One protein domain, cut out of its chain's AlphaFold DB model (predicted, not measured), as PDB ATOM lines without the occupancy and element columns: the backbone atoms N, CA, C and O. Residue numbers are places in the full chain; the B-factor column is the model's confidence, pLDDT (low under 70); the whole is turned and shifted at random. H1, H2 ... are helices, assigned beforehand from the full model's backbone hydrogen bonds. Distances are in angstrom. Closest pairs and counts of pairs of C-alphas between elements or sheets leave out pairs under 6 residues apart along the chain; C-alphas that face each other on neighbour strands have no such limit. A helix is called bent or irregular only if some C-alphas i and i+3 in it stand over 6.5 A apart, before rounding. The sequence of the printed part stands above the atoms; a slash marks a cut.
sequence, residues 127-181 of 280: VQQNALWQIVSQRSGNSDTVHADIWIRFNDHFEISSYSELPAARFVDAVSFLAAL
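This is residues 127 to 181 of the 280 residues of the protein "BRO family, N-terminal domain" of Candidatus Nitrotoga sp. LAW (UniProt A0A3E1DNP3). H1 and H3 lie side by side, running the same way; H2 packs slantwise on both, running back. The printed part has 55 residues with three named helices, H1, H2 and H3 along the chain: all helix. It is compact, with a radius of gyration of the C-alphas of 10.3 A and spans of 30 by 20 by 19 A.

H1, residues 127 to 140, touches H2, residues 144 to 158, with residues 136 to 140 alone, at a steep tilt of 50 degrees; C-alphas 140 and 147 come closest, 4.9 A. H3, residues 168 to 180, touches H1 at a shallow tilt of 13 degrees; C-alphas 132 and 175 come closest, 6.9 A. H2 touches H3 with residues 150 to 154 alone; C-alphas 154 and 178 come closest, 7.5 A. Every O i to N i+4 pair is within hydrogen-bond range in H1 and H2, 7 of 9 in H3.

Find C-alpha 127 at (28.793, 120.139, 92.638); H1 runs 20.0 A, H2 21.5 A. H3 is irregular, with C-alphas 169 and 172 7.4 A apart, and its last C-alpha, C-alpha 180, is at (29.897, 140.182, 100.327).

The printed part has no cut; pLDDT is under 70 at residues 142 to 146.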
ATOM      1  N   VAL A 127      27.499 119.617  92.180       77.50
ATOM      2  CA  VAL A 127      28.793 120.139  92.638       77.50
ATOM      3  C   VAL A 127      28.682 121.617  93.024       77.50
ATOM      4  O   VAL A 127      29.191 122.017  94.069       77.50
ATOM      5  N   GLN A 128      27.975 122.421  92.229       80.06
ATOM      6  CA  GLN A 128      27.745 123.839  92.522       80.06
ATOM      7  C   GLN A 128      26.819 124.040  93.729       80.06
ATOM      8  O   GLN A 128      27.081 124.906  94.561       80.06
ATOM      9  N   GLN A 129      25.780 123.213  93.873       82.31
ATOM     10  CA  GLN A 129      24.899 123.232  95.047       82.31
ATOM     11  C   GLN A 129      25.677 122.941  96.336       82.31
ATOM     12  O   GLN A 129      25.565 123.683  97.312       82.31
ATOM     13  N   ASN A 130      26.533 121.914  96.314       83.88
ATOM     14  CA  ASN A 130      27.406 121.592  97.441       83.88
ATOM     15  C   ASN A 130      28.401 122.718  97.749       83.88
ATOM     16  O   ASN A 130      28.662 122.982  98.919       83.88
ATOM     17  N   ALA A 131      28.933 123.402  96.732       85.06
ATOM     18  CA  ALA A 131      29.837 124.530  96.938       85.06
ATOM     19  C   ALA A 131      29.147 125.694  97.672       85.06
ATOM     20  O   ALA A 131      29.699 126.212  98.642       85.06
ATOM     21  N   LEU A 132      27.924 126.064  97.272       86.06
ATOM     22  CA  LEU A 132      27.148 127.088  97.985       86.06
ATOM     23  C   LEU A 132      26.858 126.655  99.424       86.06
ATOM     24  O   LEU A 132      27.070 127.429 100.355       86.06
ATOM     25  N   TRP A 133      26.453 125.400  99.624       86.50
ATOM     26  CA  TRP A 133      26.201 124.859 100.959       86.50
ATOM     27  C   TRP A 133      27.447 124.886 101.859       86.50
ATOM     28  O   TRP A 133      27.363 125.251 103.033       86.50
ATOM     29  N   GLN A 134      28.625 124.571 101.316       83.38
ATOM     30  CA  GLN A 134      29.895 124.662 102.042       83.38
ATOM     31  C   GLN A 134      30.242 126.101 102.430       83.38
ATOM     32  O   GLN A 134      30.643 126.345 103.565       83.38
ATOM     33  N   ILE A 135      30.037 127.065 101.529       85.50
ATOM     34  CA  ILE A 135      30.279 128.483 101.824       85.50
ATOM     35  C   ILE A 135      29.355 128.954 102.953       85.50
ATOM     36  O   ILE A 135      29.816 129.588 103.901       85.50
ATOM     37  N   VAL A 136      28.063 128.620 102.887       84.88
ATOM     38  CA  VAL A 136      27.093 129.023 103.914       84.88
ATOM     39  C   VAL A 136      27.392 128.355 105.259       84.88
ATOM     40  O   VAL A 136      27.445 129.051 106.270       84.88
ATOM     41  N   SER A 137      27.664 127.045 105.282       80.56
ATOM     42  CA  SER A 137      27.990 126.314 106.520       80.56
ATOM     43  C   SER A 137      29.288 126.793 107.176       80.56
ATOM     44  O   SER A 137      29.348 126.968 108.393       80.56
ATOM     45  N   GLN A 138      30.320 127.089 106.382       81.06
ATOM     46  CA  GLN A 138      31.578 127.629 106.894       81.06
ATOM     47  C   GLN A 138      31.396 129.021 107.510       81.06
ATOM     48  O   GLN A 138      32.045 129.350 108.502       81.06
ATOM     49  N   ARG A 139      30.495 129.832 106.946       74.81
ATOM     50  CA  ARG A 139      30.193 131.180 107.437       74.81
ATOM     51  C   ARG A 139      29.248 131.196 108.635       74.81
ATOM     52  O   ARG A 139      29.394 132.063 109.492       74.81
ATOM     53  N   SER A 140      28.298 130.267 108.715       72.56
ATOM     54  CA  SER A 140      27.380 130.165 109.856       72.56
ATOM     55  C   SER A 140      28.029 129.545 111.095       72.56
ATOM     56  O   SER A 140      27.517 129.712 112.205       72.56
ATOM     57  N   GLY A 141      29.128 128.803 110.925       73.12
ATOM     58  CA  GLY A 141      29.712 127.997 111.995       73.12
ATOM     59  C   GLY A 141      28.674 127.027 112.572       73.12
ATOM     60  O   GLY A 141      27.906 126.426 111.826       73.12
ATOM     61  N   ASN A 142      28.600 126.929 113.905       66.06
ATOM     62  CA  ASN A 142      27.628 126.081 114.617       66.06
ATOM     63  C   ASN A 142      26.277 126.777 114.894       66.06
ATOM     64  O   ASN A 142      25.519 126.320 115.747       66.06
ATOM     65  N   SER A 143      25.998 127.924 114.265       65.38
ATOM     66  CA  SER A 143      24.783 128.693 114.533       65.38
ATOM     67  C   SER A 143      23.705 128.437 113.481       65.38
ATOM     68  O   SER A 143      23.721 129.020 112.393       65.38
ATOM     69  N   ASP A 144      22.711 127.623 113.842       61.62
ATOM     70  CA  ASP A 144      21.541 127.330 112.996       61.62
ATOM     71  C   ASP A 144      20.733 128.594 112.654       61.62
ATOM     72  O   ASP A 144      20.022 128.658 111.647       61.62
ATOM     73  N   THR A 145      20.838 129.634 113.488       63.34
ATOM     74  CA  THR A 145      20.104 130.884 113.300       63.34
ATOM     75  C   THR A 145      20.693 131.737 112.177       63.34
ATOM     76  O   THR A 145      19.941 132.244 111.342       63.34
ATOM     77  N   VAL A 146      22.023 131.826 112.124       68.62
ATOM     78  CA  VAL A 146      22.785 132.516 111.074       68.62
ATOM     79  C   VAL A 146      22.721 131.729 109.766       68.62
ATOM     80  O   VAL A 146      22.566 132.318 108.701       68.62
ATOM     81  N   HIS A 147      22.758 130.394 109.838       77.25
ATOM     82  CA  HIS A 147      22.623 129.535 108.660       77.25
ATOM     83  C   HIS A 147      21.293 129.776 107.925       77.25
ATOM     84  O   HIS A 147      21.272 129.946 106.707       77.25
ATOM     85  N   ALA A 148      20.179 129.828 108.662       72.94
ATOM     86  CA  ALA A 148      18.868 130.110 108.078       72.94
ATOM     87  C   ALA A 148      18.748 131.546 107.530       72.94
ATOM     88  O   ALA A 148      18.139 131.737 106.484       72.94
ATOM     89  N   ASP A 149      19.341 132.542 108.200       74.69
ATOM     90  CA  ASP A 149      19.331 133.947 107.751       74.69
ATOM     91  C   ASP A 149      20.025 134.132 106.395       74.69
ATOM     92  O   ASP A 149      19.475 134.762 105.490       74.69
ATOM     93  N   ILE A 150      21.194 133.510 106.223       81.25
ATOM     94  CA  ILE A 150      21.942 133.567 104.964       81.25
ATOM     95  C   ILE A 150      21.095 133.014 103.808       81.25
ATOM     96  O   ILE A 150      21.041 133.637 102.751       81.25
ATOM     97  N   TRP A 151      20.386 131.897 104.011       83.69
ATOM     98  CA  TRP A 151      19.529 131.314 102.973       83.69
ATOM     99  C   TRP A 151      18.275 132.136 102.670       83.69
ATOM    100  O   TRP A 151      17.882 132.210 101.512       83.69
ATOM    101  N   ILE A 152      17.665 132.781 103.668       79.44
ATOM    102  CA  ILE A 152      16.508 133.663 103.444       79.44
ATOM    103  C   ILE A 152      16.914 134.850 102.567       79.44
ATOM    104  O   ILE A 152      16.279 135.098 101.547       79.44
ATOM    105  N   ARG A 153      18.011 135.539 102.912       81.62
ATOM    106  CA  ARG A 153      18.522 136.675 102.123       81.62
ATOM    107  C   ARG A 153      18.983 136.259 100.739       81.62
ATOM    108  O   ARG A 153      18.819 137.010  99.788       81.62
ATOM    109  N   PHE A 154      19.575 135.073 100.632       85.56
ATOM    110  CA  PHE A 154      19.957 134.495  99.353       85.56
ATOM    111  C   PHE A 154      18.733 134.284  98.461       85.56
ATOM    112  O   PHE A 154      18.696 134.782  97.342       85.56
ATOM    113  N   ASN A 155      17.712 133.599  98.971       85.25
ATOM    114  CA  ASN A 155      16.495 133.323  98.220       85.25
ATOM    115  C   ASN A 155      15.774 134.616  97.803       85.25
ATOM    116  O   ASN A 155      15.359 134.729  96.653       85.25
ATOM    117  N   ASP A 156      15.703 135.604  98.699       81.50
ATOM    118  CA  ASP A 156      15.114 136.922  98.431       81.50
ATOM    119  C   ASP A 156      15.896 137.703  97.357       81.50
ATOM    120  O   ASP A 156      15.316 138.164  96.379       81.50
ATOM    121  N   HIS A 157      17.231 137.761  97.457       81.81
ATOM    122  CA  HIS A 157      18.084 138.468  96.489       81.81
ATOM    123  C   HIS A 157      18.006 137.894  95.067       81.81
ATOM    124  O   HIS A 157      18.155 138.621  94.081       81.81
ATOM    125  N   PHE A 158      17.810 136.581  94.952       83.81
ATOM    126  CA  PHE A 158      17.723 135.892  93.667       83.81
ATOM    127  C   PHE A 158      16.284 135.685  93.174       83.81
ATOM    128  O   PHE A 158      16.128 135.173  92.067       83.81
ATOM    129  N   GLU A 159      15.271 136.114  93.939       82.50
ATOM    130  CA  GLU A 159      13.837 135.926  93.659       82.50
ATOM    131  C   GLU A 159      13.452 134.446  93.440       82.50
ATOM    132  O   GLU A 159      12.694 134.100  92.533       82.50
ATOM    133  N   ILE A 160      13.994 133.549  94.270       81.12
ATOM    134  CA  ILE A 160      13.807 132.090  94.164       81.12
ATOM    135  C   ILE A 160      13.219 131.490  95.440       81.12
ATOM    136  O   ILE A 160      13.473 131.964  96.545       81.12
ATOM    137  N   SER A 161      12.465 130.393  95.309       74.19
ATOM    138  CA  SER A 161      11.875 129.708  96.474       74.19
ATOM    139  C   SER A 161      12.896 128.828  97.198       74.19
ATOM    140  O   SER A 161      12.815 128.621  98.410       74.19
ATOM    141  N   SER A 162      13.870 128.307  96.454       76.38
ATOM    142  CA  SER A 162      14.946 127.458  96.958       76.38
ATOM    143  C   SER A 162      16.223 127.696  96.162       76.38
ATOM    144  O   SER A 162      16.177 127.850  94.945       76.38
ATOM    145  N   TYR A 163      17.382 127.629  96.818       75.81
ATOM    146  CA  TYR A 163      18.683 127.778  96.158       75.81
ATOM    147  C   TYR A 163      18.934 126.746  95.046       75.81
ATOM    148  O   TYR A 163      19.712 127.003  94.133       75.81
ATOM    149  N   SER A 164      18.260 125.592  95.092       75.31
ATOM    150  CA  SER A 164      18.297 124.573  94.036       75.31
ATOM    151  C   SER A 164      17.681 125.047  92.714       75.31
ATOM    152  O   SER A 164      17.982 124.477  91.670       75.31
ATOM    153  N   GLU A 165      16.819 126.066  92.755       78.19
ATOM    154  CA  GLU A 165      16.165 126.673  91.588       78.19
ATOM    155  C   GLU A 165      17.020 127.774  90.950       78.19
ATOM    156  O   GLU A 165      16.648 128.317  89.911       78.19
ATOM    157  N   LEU A 166      18.177 128.095  91.541       81.44
ATOM    158  CA  LEU A 166      19.065 129.107  90.995       81.44
ATOM    159  C   LEU A 166      19.543 128.688  89.587       81.44
ATOM    160  O   LEU A 166      20.078 127.583  89.416       81.44
ATOM    161  N   PRO A 167      19.415 129.568  88.578       81.75
ATOM    162  CA  PRO A 167      19.995 129.330  87.263       81.75
ATOM    163  C   PRO A 167      21.517 129.208  87.352       81.75
ATOM    164  O   PRO A 167      22.171 130.051  87.971       81.75
ATOM    165  N   ALA A 168      22.107 128.211  86.684       78.50
ATOM    166  CA  ALA A 168      23.558 128.003  86.705       78.50
ATOM    167  C   ALA A 168      24.364 129.237  86.244       78.50
ATOM    168  O   ALA A 168      25.465 129.469  86.743       78.50
ATOM    169  N   ALA A 169      23.793 130.072  85.367       76.00
ATOM    170  CA  ALA A 169      24.388 131.333  84.922       76.00
ATOM    171  C   ALA A 169      24.628 132.338  86.067       76.00
ATOM    172  O   ALA A 169      25.580 133.110  86.014       76.00
ATOM    173  N   ARG A 170      23.812 132.298  87.130       82.75
ATOM    174  CA  ARG A 170      23.925 133.193  88.296       82.75
ATOM    175  C   ARG A 170      24.799 132.618  89.412       82.75
ATOM    176  O   ARG A 170      24.861 133.187  90.495       82.75
ATOM    177  N   PHE A 171      25.492 131.499  89.179       84.56
ATOM    178  CA  PHE A 171      26.339 130.868  90.195       84.56
ATOM    179  C   PHE A 171      27.479 131.782  90.672       84.56
ATOM    180  O   PHE A 171      27.752 131.857  91.867       84.56
ATOM    181  N   VAL A 172      28.130 132.503  89.755       84.62
ATOM    182  CA  VAL A 172      29.228 133.423  90.102       84.62
ATOM    183  C   VAL A 172      28.711 134.601  90.935       84.62
ATOM    184  O   VAL A 172      29.335 134.977  91.930       84.62
ATOM    185  N   ASP A 173      27.533 135.120  90.589       85.31
ATOM    186  CA  ASP A 173      26.843 136.169  91.347       85.31
ATOM    187  C   ASP A 173      26.411 135.671  92.732       85.31
ATOM    188  O   ASP A 173      26.546 136.378  93.724       85.31
ATOM    189  N   ALA A 174      25.945 134.425  92.831       88.19
ATOM    190  CA  ALA A 174      25.589 133.788  94.094       88.19
ATOM    191  C   ALA A 174      26.786 133.647  95.036       88.19
ATOM    192  O   ALA A 174      26.679 133.964  96.220       88.19
ATOM    193  N   VAL A 175      27.939 133.219  94.521       87.81
ATOM    194  CA  VAL A 175      29.167 133.111  95.318       87.81
ATOM    195  C   VAL A 175      29.655 134.491  95.766       87.81
ATOM    196  O   VAL A 175      30.039 134.651  96.925       87.81
ATOM    197  N   SER A 176      29.620 135.496  94.887       86.94
ATOM    198  CA  SER A 176      30.058 136.855  95.227       86.94
ATOM    199  C   SER A 176      29.108 137.546  96.210       86.94
ATOM    200  O   SER A 176      29.578 138.155  97.171       86.94
ATOM    201  N   PHE A 177      27.795 137.369  96.058       87.81
ATOM    202  CA  PHE A 177      26.789 137.814  97.022       87.81
ATOM    203  C   PHE A 177      27.013 137.168  98.389       87.81
ATOM    204  O   PHE A 177      27.130 137.867  99.395       87.81
ATOM    205  N   LEU A 178      27.161 135.838  98.426       86.19
ATOM    206  CA  LEU A 178      27.456 135.120  99.661       86.19
ATOM    207  C   LEU A 178      28.778 135.550 100.280       86.19
ATOM    208  O   LEU A 178      28.875 135.481 101.496       86.19
ATOM    209  N   ALA A 179      29.778 135.979  99.505       82.75
ATOM    210  CA  ALA A 179      31.047 136.508 100.008       82.75
ATOM    211  C   ALA A 179      30.903 137.928 100.590       82.75
ATOM    212  O   ALA A 179      31.456 138.209 101.655       82.75
ATOM    213  N   ALA A 180      30.129 138.791  99.931       80.56
ATOM    214  CA  ALA A 180      29.897 140.182 100.327       80.56
ATOM    215  C   ALA A 180      28.887 140.345 101.476       80.56
ATOM    216  O   ALA A 180      28.857 141.389 102.126       80.56
ATOM    217  N   LEU A 181      28.069 139.322 101.738       77.00
ATOM    218  CA  LEU A 181      27.044 139.331 102.778       77.00
ATOM    219  C   LEU A 181      27.665 139.592 104.155       77.00
ATOM    220  O   LEU A 181      28.507 138.825 104.617       77.00
TER     221      LEU A 181